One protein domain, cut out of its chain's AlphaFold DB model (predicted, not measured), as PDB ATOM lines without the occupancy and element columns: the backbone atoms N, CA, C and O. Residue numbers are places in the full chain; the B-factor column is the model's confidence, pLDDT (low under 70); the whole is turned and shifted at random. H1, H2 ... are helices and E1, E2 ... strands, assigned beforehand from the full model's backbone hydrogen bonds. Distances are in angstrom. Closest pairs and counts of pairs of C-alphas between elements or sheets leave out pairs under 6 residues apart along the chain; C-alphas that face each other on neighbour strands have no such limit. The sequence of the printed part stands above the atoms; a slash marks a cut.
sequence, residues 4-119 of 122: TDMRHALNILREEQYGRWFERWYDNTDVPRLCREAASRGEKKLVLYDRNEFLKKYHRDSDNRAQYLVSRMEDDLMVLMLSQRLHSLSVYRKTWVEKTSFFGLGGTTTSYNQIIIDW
ATOM      1  N   THR A   4      74.165 174.435 168.177       73.94
ATOM      2  CA  THR A   4      75.172 175.353 167.631       73.94
ATOM      3  C   THR A   4      75.416 176.544 168.561       73.94
ATOM      4  O   THR A   4      76.571 176.837 168.865       73.94
ATOM      5  N   ASP A   5      74.356 177.157 169.100       75.19
ATOM      6  CA  ASP A   5      74.467 178.275 170.055       75.19
ATOM      7  C   ASP A   5      75.191 177.845 171.338       75.19
ATOM      8  O   ASP A   5      76.011 178.578 171.889       75.19
ATOM      9  N   MET A   6      74.931 176.615 171.791       76.81
ATOM     10  CA  MET A   6      75.557 176.058 172.989       76.81
ATOM     11  C   MET A   6      77.054 175.794 172.785       76.81
ATOM     12  O   MET A   6      77.859 176.117 173.656       76.81
ATOM     13  N   ARG A   7      77.453 175.263 171.621       71.75
ATOM     14  CA  ARG A   7      78.874 175.091 171.265       71.75
ATOM     15  C   ARG A   7      79.604 176.429 171.175       71.75
ATOM     16  O   ARG A   7      80.722 176.539 171.666       71.75
ATOM     17  N   HIS A   8      78.964 177.440 170.592       74.50
ATOM     18  CA  HIS A   8      79.538 178.777 170.479       74.50
ATOM     19  C   HIS A   8      79.753 179.425 171.857       74.50
ATOM     20  O   HIS A   8      80.841 179.915 172.148       74.50
ATOM     21  N   ALA A   9      78.754 179.357 172.741       76.19
ATOM     22  CA  ALA A   9      78.869 179.870 174.106       76.19
ATOM     23  C   ALA A   9      79.964 179.151 174.920       76.19
ATOM     24  O   ALA A   9      80.706 179.791 175.662       76.19
ATOM     25  N   LEU A  10      80.104 177.831 174.752       77.62
ATOM     26  CA  LEU A  10      81.162 177.053 175.406       77.62
ATOM     27  C   LEU A  10      82.566 177.435 174.918       77.62
ATOM     28  O   LEU A  10      83.492 177.477 175.726       77.62
ATOM     29  N   ASN A  11      82.726 177.746 173.629       75.25
ATOM     30  CA  ASN A  11      84.003 178.207 173.085       75.25
ATOM     31  C   ASN A  11      84.398 179.582 173.637       75.25
ATOM     32  O   ASN A  11      85.527 179.731 174.091       75.25
ATOM     33  N   ILE A  12      83.459 180.535 173.707       78.19
ATOM     34  CA  ILE A  12      83.709 181.856 174.315       78.19
ATOM     35  C   ILE A  12      84.156 181.701 175.772       78.19
ATOM     36  O   ILE A  12      85.176 182.251 176.182       78.19
ATOM     37  N   LEU A  13      83.435 180.899 176.562       78.75
ATOM     38  CA  LEU A  13      83.793 180.663 177.963       78.75
ATOM     39  C   LEU A  13      85.170 179.997 178.104       78.75
ATOM     40  O   LEU A  13      85.915 180.318 179.034       78.75
ATOM     41  N   ARG A  14      85.525 179.081 177.193       78.56
ATOM     42  CA  ARG A  14      86.852 178.452 177.160       78.56
ATOM     43  C   ARG A  14      87.943 179.479 176.862       78.56
ATOM     44  O   ARG A  14      88.957 179.468 177.557       78.56
ATOM     45  N   GLU A  15      87.742 180.347 175.875       80.69
ATOM     46  CA  GLU A  15      88.687 181.407 175.509       80.69
ATOM     47  C   GLU A  15      88.874 182.411 176.649       80.69
ATOM     48  O   GLU A  15      90.007 182.717 177.011       80.69
ATOM     49  N   GLU A  16      87.798 182.844 177.310       85.00
ATOM     50  CA  GLU A  16      87.893 183.741 178.466       85.00
ATOM     51  C   GLU A  16      88.651 183.115 179.642       85.00
ATOM     52  O   GLU A  16      89.474 183.769 180.291       85.00
ATOM     53  N   GLN A  17      88.372 181.846 179.955       85.81
ATOM     54  CA  GLN A  17      89.080 181.138 181.019       85.81
ATOM     55  C   GLN A  17      90.552 180.925 180.670       85.81
ATOM     56  O   GLN A  17      91.412 181.080 181.540       85.81
ATOM     57  N   TYR A  18      90.839 180.582 179.411       90.31
ATOM     58  CA  TYR A  18      92.203 180.464 178.914       90.31
ATOM     59  C   TYR A  18      92.927 181.807 179.032       90.31
ATOM     60  O   TYR A  18      94.010 181.850 179.603       90.31
ATOM     61  N   GLY A  19      92.298 182.903 178.606       91.69
ATOM     62  CA  GLY A  19      92.883 184.238 178.664       91.69
ATOM     63  C   GLY A  19      93.224 184.676 180.085       91.69
ATOM     64  O   GLY A  19      94.344 185.098 180.356       91.69
ATOM     65  N   ARG A  20      92.316 184.471 181.049       92.38
ATOM     66  CA  ARG A  20      92.601 184.766 182.469       92.38
ATOM     67  C   ARG A  20      93.741 183.923 183.035       92.38
ATOM     68  O   ARG A  20      94.453 184.386 183.925       92.38
ATOM     69  N   TRP A  21      93.868 182.673 182.596       94.44
ATOM     70  CA  TRP A  21      94.989 181.819 182.982       94.44
ATOM     71  C   TRP A  21      96.295 182.311 182.347       94.44
ATOM     72  O   TRP A  21      97.293 182.416 183.058       94.44
ATOM     73  N   PHE A  22      96.263 182.655 181.057       95.25
ATOM     74  CA  PHE A  22      97.408 183.139 180.293       95.25
ATOM     75  C   PHE A  22      97.998 184.403 180.910       95.25
ATOM     76  O   PHE A  22      99.187 184.406 181.196       95.25
ATOM     77  N   GLU A  23      97.180 185.419 181.203       93.94
ATOM     78  CA  GLU A  23      97.660 186.672 181.808       93.94
ATOM     79  C   GLU A  23      98.407 186.406 183.121       93.94
ATOM     80  O   GLU A  23      99.559 186.797 183.290       93.94
ATOM     81  N   ARG A  24      97.806 185.616 184.024       93.56
ATOM     82  CA  ARG A  24      98.460 185.253 185.293       93.56
ATOM     83  C   ARG A  24      99.747 184.476 185.069       93.56
ATOM     84  O   ARG A  24     100.707 184.654 185.813       93.56
ATOM     85  N   TRP A  25      99.749 183.541 184.127       94.62
ATOM     86  CA  TRP A  25     100.928 182.739 183.836       94.62
ATOM     87  C   TRP A  25     102.049 183.602 183.242       94.62
ATOM     88  O   TRP A  25     103.196 183.471 183.669       94.62
ATOM     89  N   TYR A  26     101.716 184.503 182.319       94.12
ATOM     90  CA  TYR A  26     102.651 185.388 181.636       94.12
ATOM     91  C   TYR A  26     103.315 186.351 182.622       94.12
ATOM     92  O   TYR A  26     104.545 186.426 182.665       94.12
ATOM     93  N   ASP A  27     102.516 186.989 183.481       90.62
ATOM     94  CA  ASP A  27     103.003 187.916 184.506       90.62
ATOM     95  C   ASP A  27     103.913 187.220 185.527       90.62
ATOM     96  O   ASP A  27     104.947 187.759 185.913       90.62
ATOM     97  N   ASN A  28     103.574 185.991 185.938       93.44
ATOM     98  CA  ASN A  28     104.394 185.228 186.885       93.44
ATOM     99  C   ASN A  28     105.671 184.648 186.258       93.44
ATOM    100  O   ASN A  28     106.657 184.432 186.962       93.44
ATOM    101  N   THR A  29     105.649 184.335 184.962       91.19
ATOM    102  CA  THR A  29     106.805 183.755 184.255       91.19
ATOM    103  C   THR A  29     107.818 184.829 183.868       91.19
ATOM    104  O   THR A  29     109.012 184.538 183.788       91.19
ATOM    105  N   ASP A  30     107.351 186.066 183.664       92.56
ATOM    106  CA  ASP A  30     108.153 187.202 183.208       92.56
ATOM    107  C   ASP A  30     108.907 186.866 181.912       92.56
ATOM    108  O   ASP A  30     110.137 186.915 181.812       92.56
ATOM    109  N   VAL A  31     108.134 186.473 180.895       93.56
ATOM    110  CA  VAL A  31     108.647 186.125 179.560       93.56
ATOM    111  C   VAL A  31     109.556 187.224 178.983       93.56
ATOM    112  O   VAL A  31     110.623 186.877 178.472       93.56
ATOM    113  N   PRO A  32     109.240 188.533 179.105       92.38
ATOM    114  CA  PRO A  32     110.139 189.585 178.637       92.38
ATOM    115  C   PRO A  32     111.523 189.544 179.291       92.38
ATOM    116  O   PRO A  32     112.525 189.772 178.610       92.38
ATOM    117  N   ARG A  33     111.615 189.246 180.595       95.00
ATOM    118  CA  ARG A  33     112.914 189.076 181.261       95.00
ATOM    119  C   ARG A  33     113.667 187.870 180.720       95.00
ATOM    120  O   ARG A  33     114.856 188.009 180.455       95.00
ATOM    121  N   LEU A  34     112.998 186.736 180.497       94.88
ATOM    122  CA  LEU A  34     113.639 185.549 179.914       94.88
ATOM    123  C   LEU A  34     114.225 185.839 178.524       94.88
ATOM    124  O   LEU A  34     115.347 185.419 178.236       94.88
ATOM    125  N   CYS A  35     113.516 186.605 177.688       93.75
ATOM    126  CA  CYS A  35     114.034 187.047 176.391       93.75
ATOM    127  C   CYS A  35     115.271 187.943 176.551       93.75
ATOM    128  O   CYS A  35     116.284 187.706 175.897       93.75
ATOM    129  N   ARG A  36     115.231 188.933 177.458       94.25
ATOM    130  CA  ARG A  36     116.388 189.807 177.737       94.25
ATOM    131  C   ARG A  36     117.603 189.024 178.234       94.25
ATOM    132  O   ARG A  36     118.723 189.306 177.822       94.25
ATOM    133  N   GLU A  37     117.392 188.036 179.097       96.44
ATOM    134  CA  GLU A  37     118.459 187.169 179.598       96.44
ATOM    135  C   GLU A  37     119.083 186.336 178.474       96.44
ATOM    136  O   GLU A  37     120.307 186.287 178.368       96.44
ATOM    137  N   ALA A  38     118.274 185.733 177.602       95.56
ATOM    138  CA  ALA A  38     118.774 185.010 176.433       95.56
ATOM    139  C   ALA A  38     119.556 185.932 175.481       95.56
ATOM    140  O   ALA A  38     120.683 185.615 175.095       95.56
ATOM    141  N   ALA A  39     119.025 187.120 175.190       93.81
ATOM    142  CA  ALA A  39     119.705 188.118 174.369       93.81
ATOM    143  C   ALA A  39     121.043 188.568 174.986       93.81
ATOM    144  O   ALA A  39     122.040 188.687 174.276       93.81
ATOM    145  N   SER A  40     121.117 188.731 176.314       96.06
ATOM    146  CA  SER A  40     122.369 189.076 177.009       96.06
ATOM    147  C   SER A  40     123.460 188.005 176.884       96.06
ATOM    148  O   SER A  40     124.645 188.313 176.997       96.06
ATOM    149  N   ARG A  41     123.071 186.753 176.603       96.62
ATOM    150  CA  ARG A  41     123.981 185.638 176.302       96.62
ATOM    151  C   ARG A  41     124.344 185.542 174.814       96.62
ATOM    152  O   ARG A  41     125.072 184.632 174.430       96.62
ATOM    153  N   GLY A  42     123.856 186.463 173.981       94.81
ATOM    154  CA  GLY A  42     124.054 186.462 172.530       94.81
ATOM    155  C   GLY A  42     123.120 185.517 171.768       94.81
ATOM    156  O   GLY A  42     123.362 185.238 170.593       94.81
ATOM    157  N   GLU A  43     122.066 185.001 172.407       95.38
ATOM    158  CA  GLU A  43     121.069 184.167 171.734       95.38
ATOM    159  C   GLU A  43     120.145 185.030 170.858       95.38
ATOM    160  O   GLU A  43     119.787 186.152 171.216       95.38
ATOM    161  N   LYS A  44     119.733 184.485 169.707       94.44
ATOM    162  CA  LYS A  44     118.780 185.127 168.776       94.44
ATOM    163  C   LYS A  44     117.339 184.626 168.918       94.44
ATOM    164  O   LYS A  44     116.449 185.049 168.191       94.44
ATOM    165  N   LYS A  45     117.132 183.655 169.803       95.62
ATOM    166  CA  LYS A  45     115.843 183.018 170.051       95.62
ATOM    167  C   LYS A  45     115.808 182.431 171.452       95.62
ATOM    168  O   LYS A  45     116.838 182.005 171.965       95.62
ATOM    169  N   LEU A  46     114.612 182.326 172.012       96.31
ATOM    170  CA  LEU A  46     114.304 181.640 173.258       96.31
ATOM    171  C   LEU A  46     113.402 180.440 172.967       96.31
ATOM    172  O   LEU A  46     112.330 180.584 172.380       96.31
ATOM    173  N   VAL A  47     113.797 179.259 173.442       95.31
ATOM    174  CA  VAL A  47     112.887 178.110 173.553       95.31
ATOM    175  C   VAL A  47     112.137 178.247 174.877       95.31
ATOM    176  O   VAL A  47     112.655 177.908 175.937       95.31
ATOM    177  N   LEU A  48     110.929 178.806 174.820       93.75
ATOM    178  CA  LEU A  48     110.101 179.089 175.997       93.75
ATOM    179  C   LEU A  48     109.514 177.808 176.607       93.75
ATOM    180  O   LEU A  48     109.326 177.705 177.818       93.75
ATOM    181  N   TYR A  49     109.210 176.836 175.754       92.94
ATOM    182  CA  TYR A  49     108.682 175.533 176.132       92.94
ATOM    183  C   TYR A  49     109.372 174.462 175.308       92.94
ATOM    184  O   TYR A  49     109.486 174.612 174.094       92.94
ATOM    185  N   ASP A  50     109.780 173.384 175.968       90.38
ATOM    186  CA  ASP A  50     110.180 172.124 175.354       90.38
ATOM    187  C   ASP A  50     109.514 171.005 176.151       90.38
ATOM    188  O   ASP A  50     109.765 170.860 177.351       90.38
ATOM    189  N   ARG A  51     108.651 170.224 175.494       86.12
ATOM    190  CA  ARG A  51     107.907 169.133 176.134       86.12
ATOM    191  C   ARG A  51     108.818 168.159 176.880       86.12
ATOM    192  O   ARG A  51     108.478 167.747 177.983       86.12
ATOM    193  N   ASN A  52     109.947 167.771 176.299       82.44
ATOM    194  CA  ASN A  52     110.815 166.756 176.887       82.44
ATOM    195  C   ASN A  52     111.564 167.309 178.097       82.44
ATOM    196  O   ASN A  52     111.629 166.635 179.122       82.44
ATOM    197  N   GLU A  53     112.062 168.544 178.025       84.44
ATOM    198  CA  GLU A  53     112.655 169.207 179.195       84.44
ATOM    199  C   GLU A  53     111.619 169.431 180.302       84.44
ATOM    200  O   GLU A  53     111.909 169.243 181.485       84.44
ATOM    201  N   PHE A  54     110.378 169.749 179.927       81.06
ATOM    202  CA  PHE A  54     109.275 169.881 180.870       81.06
ATOM    203  C   PHE A  54     108.973 168.540 181.555       81.06
ATOM    204  O   PHE A  54     108.988 168.457 182.781       81.06
ATOM    205  N   LEU A  55     108.775 167.463 180.794       78.81
ATOM    206  CA  LEU A  55     108.480 166.135 181.344       78.81
ATOM    207  C   LEU A  55     109.624 165.587 182.212       78.81
ATOM    208  O   LEU A  55     109.354 165.000 183.258       78.81
ATOM    209  N   LYS A  56     110.889 165.835 181.841       79.88
ATOM    210  CA  LYS A  56     112.052 165.517 182.690       79.88
ATOM    211  C   LYS A  56     112.018 166.304 184.001       79.88
ATOM    212  O   LYS A  56     112.212 165.735 185.070       79.88
ATOM    213  N   LYS A  57     111.761 167.614 183.946       76.69
ATOM    214  CA  LYS A  57     111.733 168.472 185.141       76.69
ATOM    215  C   LYS A  57     110.609 168.088 186.103       76.69
ATOM    216  O   LYS A  57     110.803 168.140 187.314       76.69
ATOM    217  N   TYR A  58     109.455 167.695 185.574       69.75
ATOM    218  CA  TYR A  58     108.270 167.350 186.360       69.75
ATOM    219  C   TYR A  58     108.058 165.835 186.491       69.75
ATOM    220  O   TYR A  58     106.920 165.400 186.600       69.75
ATOM    221  N   HIS A  59     109.151 165.054 186.499       58.81
ATOM    222  CA  HIS A  59     109.240 163.588 186.589       58.81
ATOM    223  C   HIS A  59     108.156 162.919 187.469       58.81
ATOM    224  O   HIS A  59     108.397 162.573 188.627       58.81
ATOM    225  N   ARG A  60     106.958 162.729 186.901       55.62
ATOM    226  CA  ARG A  60     105.881 161.805 187.291       55.62
ATOM    227  C   ARG A  60     104.706 162.014 186.341       55.62
ATOM    228  O   ARG A  60     104.022 163.031 186.404       55.62
ATOM    229  N   ASP A  61     104.396 160.986 185.557       54.53
ATOM    230  CA  ASP A  61     103.178 160.908 184.737       54.53
ATOM    231  C   ASP A  61     101.877 160.995 185.563       54.53
ATOM    232  O   ASP A  61     100.790 161.022 184.997       54.53
ATOM    233  N   SER A  62     101.968 161.064 186.895       57.78
ATOM    234  CA  SER A  62     100.850 161.213 187.828       57.78
ATOM    235  C   SER A  62     100.687 162.615 188.428       57.78
ATOM    236  O   SER A  62      99.749 162.823 189.200       57.78
ATOM    237  N   ASP A  63     101.553 163.588 188.111       71.56
ATOM    238  CA  ASP A  63     101.340 164.963 188.573       71.56
ATOM    239  C   ASP A  63     100.331 165.683 187.666       71.56
ATOM    240  O   ASP A  63     100.663 166.227 186.607       71.56
ATOM    241  N   ASN A  64      99.074 165.709 188.113       75.81
ATOM    242  CA  ASN A  64      97.973 166.415 187.455       75.81
ATOM    243  C   ASN A  64      98.310 167.883 187.141       75.81
ATOM    244  O   ASN A  64      97.799 168.440 186.169       75.81
ATOM    245  N   ARG A  65      99.178 168.529 187.934       75.38
ATOM    246  CA  ARG A  65      99.600 169.911 187.689       75.38
ATOM    247  C   ARG A  65     100.531 170.013 186.485       75.38
ATOM    248  O   ARG A  65     100.391 170.949 185.697       75.38
ATOM    249  N   ALA A  66     101.453 169.067 186.331       77.38
ATOM    250  CA  ALA A  66     102.359 169.018 185.189       77.38
ATOM    251  C   ALA A  66     101.586 168.744 183.896       77.38
ATOM    252  O   ALA A  66     101.762 169.467 182.919       77.38
ATOM    253  N   GLN A  67     100.657 167.783 183.920       80.12
ATOM    254  CA  GLN A  67      99.781 167.498 182.781       80.12
ATOM    255  C   GLN A  67      98.898 168.696 182.410       80.12
ATOM    256  O   GLN A  67      98.762 169.020 181.231       80.12
ATOM    257  N   TYR A  68      98.338 169.392 183.406       85.75
ATOM    258  CA  TYR A  68      97.563 170.609 183.174       85.75
ATOM    259  C   TYR A  68      98.403 171.699 182.498       85.75
ATOM    260  O   TYR A  68      97.957 172.308 181.530       85.75
ATOM    261  N   LEU A  69      99.630 171.935 182.976       85.12
ATOM    262  CA  LEU A  69     100.528 172.915 182.368       85.12
ATOM    263  C   LEU A  69     100.922 172.514 180.945       85.12
ATOM    264  O   LEU A  69     100.829 173.352 180.057       85.12
ATOM    265  N   VAL A  70     101.277 171.248 180.707       86.31
ATOM    266  CA  VAL A  70     101.546 170.726 179.356       86.31
ATOM    267  C   VAL A  70     100.350 170.989 178.448       86.31
ATOM    268  O   VAL A  70     100.505 171.623 177.413       86.31
ATOM    269  N   SER A  71      99.139 170.617 178.874       87.94
ATOM    270  CA  SER A  71      97.924 170.852 178.089       87.94
ATOM    271  C   SER A  71      97.713 172.328 177.754       87.94
ATOM    272  O   SER A  71      97.224 172.630 176.670       87.94
ATOM    273  N   ARG A  72      98.071 173.252 178.653       91.06
ATOM    274  CA  ARG A  72      97.959 174.689 178.386       91.06
ATOM    275  C   ARG A  72      99.021 175.195 177.419       91.06
ATOM    276  O   ARG A  72      98.675 175.961 176.524       91.06
ATOM    277  N   MET A  73     100.272 174.763 177.577       91.19
ATOM    278  CA  MET A  73     101.374 175.141 176.685       91.19
ATOM    279  C   MET A  73     101.191 174.549 175.279       91.19
ATOM    280  O   MET A  73     101.591 175.159 174.293       91.19
ATOM    281  N   GLU A  74     100.564 173.376 175.172       89.75
ATOM    282  CA  GLU A  74     100.264 172.722 173.896       89.75
ATOM    283  C   GLU A  74      98.959 173.208 173.243       89.75
ATOM    284  O   GLU A  74      98.700 172.862 172.093       89.75
ATOM    285  N   ASP A  75      98.166 174.064 173.893       90.75
ATOM    286  CA  ASP A  75      97.001 174.695 173.258       90.75
ATOM    287  C   ASP A  75      97.465 175.723 172.208       90.75
ATOM    288  O   ASP A  75      98.449 176.437 172.416       90.75
ATOM    289  N   ASP A  76      96.798 175.790 171.056       89.62
ATOM    290  CA  ASP A  76      97.148 176.723 169.975       89.62
ATOM    291  C   ASP A  76      96.913 178.188 170.377       89.62
ATOM    292  O   ASP A  76      97.623 179.082 169.906       89.62
ATOM    293  N   LEU A  77      95.992 178.431 171.321       91.62
ATOM    294  CA  LEU A  77      95.772 179.755 171.906       91.62
ATOM    295  C   LEU A  77      97.038 180.311 172.567       91.62
ATOM    296  O   LEU A  77      97.217 181.525 172.596       91.62
ATOM    297  N   MET A  78      97.949 179.455 173.040       94.19
ATOM    298  CA  MET A  78      99.202 179.891 173.655       94.19
ATOM    299  C   MET A  78     100.047 180.727 172.693       94.19
ATOM    300  O   MET A  78     100.504 181.814 173.039       94.19
ATOM    301  N   VAL A  79     100.255 180.212 171.478       94.75
ATOM    302  CA  VAL A  79     101.064 180.888 170.456       94.75
ATOM    303  C   VAL A  79     100.363 182.166 170.029       94.75
ATOM    304  O   VAL A  79     100.994 183.215 170.013       94.75
ATOM    305  N   LEU A  80      99.051 182.100 169.783       94.06
ATOM    306  CA  LEU A  80      98.253 183.264 169.404       94.06
ATOM    307  C   LEU A  80      98.373 184.403 170.429       94.06
ATOM    308  O   LEU A  80      98.658 185.540 170.055       94.06
ATOM    309  N   MET A  81      98.182 184.105 171.715       95.00
ATOM    310  CA  MET A  81      98.239 185.109 172.779       95.00
ATOM    311  C   MET A  81      99.661 185.634 173.004       95.00
ATOM    312  O   MET A  81      99.845 186.834 173.209       95.00
ATOM    313  N   LEU A  82     100.684 184.775 172.908       95.69
ATOM    314  CA  LEU A  82     102.080 185.218 172.953       95.69
ATOM    315  C   LEU A  82     102.412 186.159 171.794       95.69
ATOM    316  O   LEU A  82     102.998 187.206 172.047       95.69
ATOM    317  N   SER A  83     102.009 185.837 170.561       95.06
ATOM    318  CA  SER A  83     102.220 186.701 169.392       95.06
ATOM    319  C   SER A  83     101.517 188.051 169.543       95.06
ATOM    320  O   SER A  83     102.073 189.080 169.174       95.06
ATOM    321  N   GLN A  84     100.312 188.077 170.124       94.12
ATOM    322  CA  GLN A  84      99.602 189.329 170.416       94.12
ATOM    323  C   GLN A  84     100.332 190.171 171.472       94.12
ATOM    324  O   GLN A  84     100.410 191.395 171.353       94.12
ATOM    325  N   ARG A  85     100.876 189.529 172.512       94.31
ATOM    326  CA  ARG A  85     101.567 190.210 173.614       94.31
ATOM    327  C   ARG A  85     102.959 190.701 173.210       94.31
ATOM    328  O   ARG A  85     103.350 191.806 173.577       94.31
ATOM    329  N   LEU A  86     103.685 189.892 172.445       92.69
ATOM    330  CA  LEU A  86     105.051 190.116 171.972       92.69
ATOM    331  C   LEU A  86     105.050 190.521 170.493       92.69
ATOM    332  O   LEU A  86     105.735 189.918 169.680       92.69
ATOM    333  N   HIS A  87     104.274 191.546 170.147       88.00
ATOM    334  CA  HIS A  87     104.025 191.966 168.763       88.00
ATOM    335  C   HIS A  87     105.280 192.320 167.941       88.00
ATOM    336  O   HIS A  87     105.207 192.347 166.717       88.00
ATOM    337  N   SER A  88     106.413 192.611 168.588       90.25
ATOM    338  CA  SER A  88     107.692 192.884 167.922       90.25
ATOM    339  C   SER A  88     108.541 191.633 167.669       90.25
ATOM    340  O   SER A  88     109.564 191.733 167.006       90.25
ATOM    341  N   LEU A  89     108.154 190.470 168.202       93.44
ATOM    342  CA  LEU A  89     108.924 189.228 168.122       93.44
ATOM    343  C   LEU A  89     108.148 188.167 167.339       93.44
ATOM    344  O   LEU A  89     106.922 188.075 167.420       93.44
ATOM    345  N   SER A  90     108.870 187.302 166.630       95.06
ATOM    346  CA  SER A  90     108.259 186.153 165.968       95.06
ATOM    347  C   SER A  90     108.027 185.044 166.989       95.06
ATOM    348  O   SER A  90     108.960 184.593 167.650       95.06
ATOM    349  N   VAL A  91     106.782 184.593 167.144       96.00
ATOM    350  CA  VAL A  91     106.439 183.476 168.035       96.00
ATOM    351  C   VAL A  91     105.823 182.356 167.216       96.00
ATOM    352  O   VAL A  91     104.831 182.561 166.518       96.00
ATOM    353  N   TYR A  92     106.398 181.158 167.306       95.25
ATOM    354  CA  TYR A  92     105.922 179.998 166.558       95.25
ATOM    355  C   TYR A  92     106.111 178.691 167.322       95.25
ATOM    356  O   TYR A  92     106.911 178.573 168.254       95.25
ATOM    357  N   ARG A  93     105.349 177.679 166.900       94.69
ATOM    358  CA  ARG A  93     105.469 176.310 167.393       94.69
ATOM    359  C   ARG A  93     106.289 175.477 166.423       94.69
ATOM    360  O   ARG A  93     106.050 175.508 165.217       94.69
ATOM    361  N   LYS A  94     107.214 174.686 166.959       93.50
ATOM    362  CA  LYS A  94     107.951 173.675 166.204       93.50
ATOM    363  C   LYS A  94     107.619 172.294 166.756       93.50
ATOM    364  O   LYS A  94     107.935 171.995 167.906       93.50
ATOM    365  N   THR A  95     107.024 171.455 165.912       89.81
ATOM    366  CA  THR A  95     106.658 170.075 166.247       89.81
ATOM    367  C   THR A  95     107.330 169.120 165.276       89.81
ATOM    368  O   THR A  95     107.243 169.310 164.063       89.81
ATOM    369  N   TRP A  96     108.001 168.090 165.785       86.12
ATOM    370  CA  TRP A  96     108.567 167.028 164.954       86.12
ATOM    371  C   TRP A  96     108.528 165.692 165.683       86.12
ATOM    372  O   TRP A  96     108.421 165.627 166.904       86.12
ATOM    373  N   VAL A  97     108.586 164.612 164.911       83.38
ATOM    374  CA  VAL A  97     108.550 163.248 165.430       83.38
ATOM    375  C   VAL A  97     109.812 162.535 164.977       83.38
ATOM    376  O   VAL A  97     110.043 162.393 163.777       83.38
ATOM    377  N   GLU A  98     110.615 162.072 165.928       77.69
ATOM    378  CA  GLU A  98     111.758 161.211 165.637       77.69
ATOM    379  C   GLU A  98     111.345 159.756 165.815       77.69
ATOM    380  O   GLU A  98     110.802 159.357 166.848       77.69
ATOM    381  N   LYS A  99     111.599 158.954 164.782       71.75
ATOM    382  CA  LYS A  99     111.457 157.502 164.841       71.75
ATOM    383  C   LYS A  99     112.844 156.906 164.984       71.75
ATOM    384  O   LYS A  99     113.643 156.985 164.055       71.75
ATOM    385  N   THR A 100     113.120 156.287 166.123       65.50
ATOM    386  CA  THR A 100     114.359 155.537 166.317       65.50
ATOM    387  C   THR A 100     114.056 154.062 166.087       65.50
ATOM    388  O   THR A 100     113.411 153.414 166.913       65.50
ATOM    389  N   SER A 101     114.482 153.530 164.939       63.12
ATOM    390  CA  SER A 101     114.432 152.092 164.672       63.12
ATOM    391  C   SER A 101     115.677 151.430 165.246       63.12
ATOM    392  O   SER A 101     116.772 151.596 164.713       63.12
ATOM    393  N   PHE A 102     115.507 150.646 166.307       59.53
ATOM    394  CA  PHE A 102     116.481 149.623 166.658       59.53
ATOM    395  C   PHE A 102     116.224 148.417 165.749       59.53
ATOM    396  O   PHE A 102     115.083 147.980 165.603       59.53
ATOM    397  N   PHE A 103     117.262 147.905 165.084       55.78
ATOM    398  CA  PHE A 103     117.146 146.715 164.238       55.78
ATOM    399  C   PHE A 103     116.512 145.561 165.043       55.78
ATOM    400  O   PHE A 103     117.135 145.018 165.949       55.78
ATOM    401  N   GLY A 104     115.266 145.202 164.716       55.25
ATOM    402  CA  GLY A 104     114.593 143.988 165.196       55.25
ATOM    403  C   GLY A 104     113.732 144.078 166.466       55.25
ATOM    404  O   GLY A 104     113.024 143.117 166.747       55.25
ATOM    405  N   LEU A 105     113.704 145.191 167.207       54.47
ATOM    406  CA  LEU A 105     112.815 145.370 168.370       54.47
ATOM    407  C   LEU A 105     112.125 146.733 168.261       54.47
ATOM    408  O   LEU A 105     112.796 147.735 168.045       54.47
ATOM    409  N   GLY A 106     110.788 146.740 168.338       56.56
ATOM    410  CA  GLY A 106     109.887 147.851 167.990       56.56
ATOM    411  C   GLY A 106     110.460 149.265 168.150       56.56
ATOM    412  O   GLY A 106     110.928 149.649 169.219       56.56
ATOM    413  N   GLY A 107     110.400 150.052 167.072       59.06
ATOM    414  CA  GLY A 107     110.910 151.421 167.067       59.06
ATOM    415  C   GLY A 107     110.176 152.312 168.070       59.06
ATOM    416  O   GLY A 107     108.949 152.284 168.165       59.06
ATOM    417  N   THR A 108     110.930 153.125 168.809       66.31
ATOM    418  CA  THR A 108     110.352 154.136 169.702       66.31
ATOM    419  C   THR A 108     110.070 155.396 168.889       66.31
ATOM    420  O   THR A 108     110.900 155.828 168.087       66.31
ATOM    421  N   THR A 109     108.874 155.956 169.049       70.44
ATOM    422  CA  THR A 109     108.477 157.209 168.397       70.44
ATOM    423  C   THR A 109     108.444 158.306 169.450       70.44
ATOM    424  O   THR A 109     107.600 158.266 170.343       70.44
ATOM    425  N   THR A 110     109.346 159.281 169.347       73.94
ATOM    426  CA  THR A 110     109.420 160.421 170.270       73.94
ATOM    427  C   THR A 110     108.864 161.661 169.583       73.94
ATOM    428  O   THR A 110     109.325 162.040 168.507       73.94
ATOM    429  N   SER A 111     107.861 162.292 170.194       77.12
ATOM    430  CA  SER A 111     107.305 163.565 169.727       77.12
ATOM    431  C   SER A 111     107.958 164.723 170.473       77.12
ATOM    432  O   SER A 111     108.038 164.712 171.702       77.12
ATOM    433  N   TYR A 112     108.398 165.725 169.727       81.69
ATOM    434  CA  TYR A 112     108.967 166.962 170.235       81.69
ATOM    435  C   TYR A 112     107.997 168.102 169.943       81.69
ATOM    436  O   TYR A 112     107.468 168.202 168.836       81.69
ATOM    437  N   ASN A 113     107.779 168.962 170.935       88.94
ATOM    438  CA  ASN A 113     106.928 170.141 170.825       88.94
ATOM    439  C   ASN A 113     107.603 171.301 171.555       88.94
ATOM    440  O   ASN A 113     107.891 171.191 172.752       88.94
ATOM    441  N   GLN A 114     107.873 172.376 170.818       93.81
ATOM    442  CA  GLN A 114     108.517 173.572 171.335       93.81
ATOM    443  C   GLN A 114     107.744 174.838 170.974       93.81
ATOM    444  O   GLN A 114     107.264 174.975 169.847       93.81
ATOM    445  N   ILE A 115     107.700 175.790 171.907       95.69
ATOM    446  CA  ILE A 115     107.332 177.184 171.618       95.69
ATOM    447  C   ILE A 115     108.618 177.995 171.553       95.69
ATOM    448  O   ILE A 115     109.401 177.997 172.507       95.69
ATOM    449  N   ILE A 116     108.816 178.684 170.432       96.31
ATOM    450  CA  ILE A 116     110.010 179.468 170.141       96.31
ATOM    451  C   ILE A 116     109.607 180.933 169.989       96.31
ATOM    452  O   ILE A 116     108.645 181.243 169.287       96.31
ATOM    453  N   ILE A 117     110.352 181.810 170.659       96.56
ATOM    454  CA  ILE A 117     110.317 183.261 170.472       96.56
ATOM    455  C   ILE A 117     111.620 183.636 169.769       96.56
ATOM    456  O   ILE A 117     112.693 183.317 170.272       96.56
ATOM    457  N   ASP A 118     111.537 184.269 168.610       96.00
ATOM    458  CA  ASP A 118     112.648 184.494 167.692       96.00
ATOM    459  C   ASP A 118     112.748 185.984 167.344       96.00
ATOM    460  O   ASP A 118     111.749 186.622 167.004       96.00
ATOM    461  N   TRP A 119     113.958 186.526 167.467       94.19
ATOM    462  CA  TRP A 119     114.329 187.904 167.128       94.19
ATOM    463  C   TRP A 119     115.571 187.922 166.235       94.19
ATOM    464  O   TRP A 119     116.359 188.859 166.245       94.19
TER     465      TRP A 119
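AT A GLANCE: This is residues 4 to 119 of the 122 residues of an uncharacterized protein of Schleiferilactobacillus harbinensis (UniProt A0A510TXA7). A long, narrow hairpin of two strands, E2 and E3, reaches out as an arm from a small body of helices; at its base E1 joins E3, and H5 and H2 pack on this three-stranded end. The long helix H1 packs on H5 with residues 18 to 22, while its residues 4 to 14 stick out as a second arm; H3 and H4 form a small helical hairpin that grazes the sheet. The 116 printed residues include five named helices and three named strands, in the order H1 H2 E1 H3 H4 H5 E2 E3, of mixed class, with an antiparallel sheet E1 - E3 - E2. The whole is loose, with a radius of gyration of the C-alphas of 17.0 A, and flat, spanning 51 by 47 by 25 A.

HOW THE PARTS SIT: In the twisted sheet, E3, residues 105 to 118, is the inner strand between E2, residues 90 to 102, and E1, residues 45 to 50. E2 and E3 are a hairpin, antiparallel at 166 degrees, with N 98 and O 110 at 2.9 A and N 90 and O 118 at 3.0 A, within hydrogen-bond range. E1 and E3 are antiparallel at 136 degrees, with N 46 and O 117 at 2.8 A. The arrangement has two layers, helices on one face of a sheet: H5, residues 76 to 85, and H2, residues 31 to 40. H5 is over E2 at a height over the sheet of 8.5 A, along the strands at 25 degrees on the local plane; the closest C-alphas, of Ser 83 and Val 91, are 5.5 A apart. H2 is over E1 at a height of 8.9 A, slantwise at 45 degrees on the local plane; the closest C-alphas, of Cys 35 and Leu 46, are 6.3 A apart. H2 and H5 are apart. H3, residues 51 to 57, and H4, residues 64 to 73, are a helical hairpin at a shallow tilt of 31 degrees; they only just touch, with 3 pairs of C-alphas within 8 A, the closest those of Arg 51 and Val 70 at 7.3 A. H3 only grazes the sheet with residues 51 to 53, and H4 with residues 70 to 73. H1, residues 4 to 29, is not on the sheet; it only just touches H5, with 3 pairs within 8 A, the closest C-alphas being those of Phe 22 and Met 78 at 7.6 A, at a steep tilt of 55 degrees. Every O i to N i+4 pair is within hydrogen-bond range in H2, H3, H4 and H5, and 21 of 22 are in H1.

IN THESE COORDINATES: H1 begins at C-alpha 4 (75.172, 175.353, 167.631) and is 36.7 A long. E2 is 37.5 A and E3 39.1 A long; E3 ends at C-alpha 118 (112.648, 184.494, 167.692). H2 and H4 are each 14.3 A, H5 14.7 A, E1 13.4 A and H3 9.8 A.

THE WHOLE: The C-alphas of Asp 5 and Phe 103, the two farthest apart, are 53.4 A apart. The printed part has no cut and no long link. Confidence is under 70 at residues 58 to 62 and 100 to 108; the mean pLDDT of the printed part is 84.7.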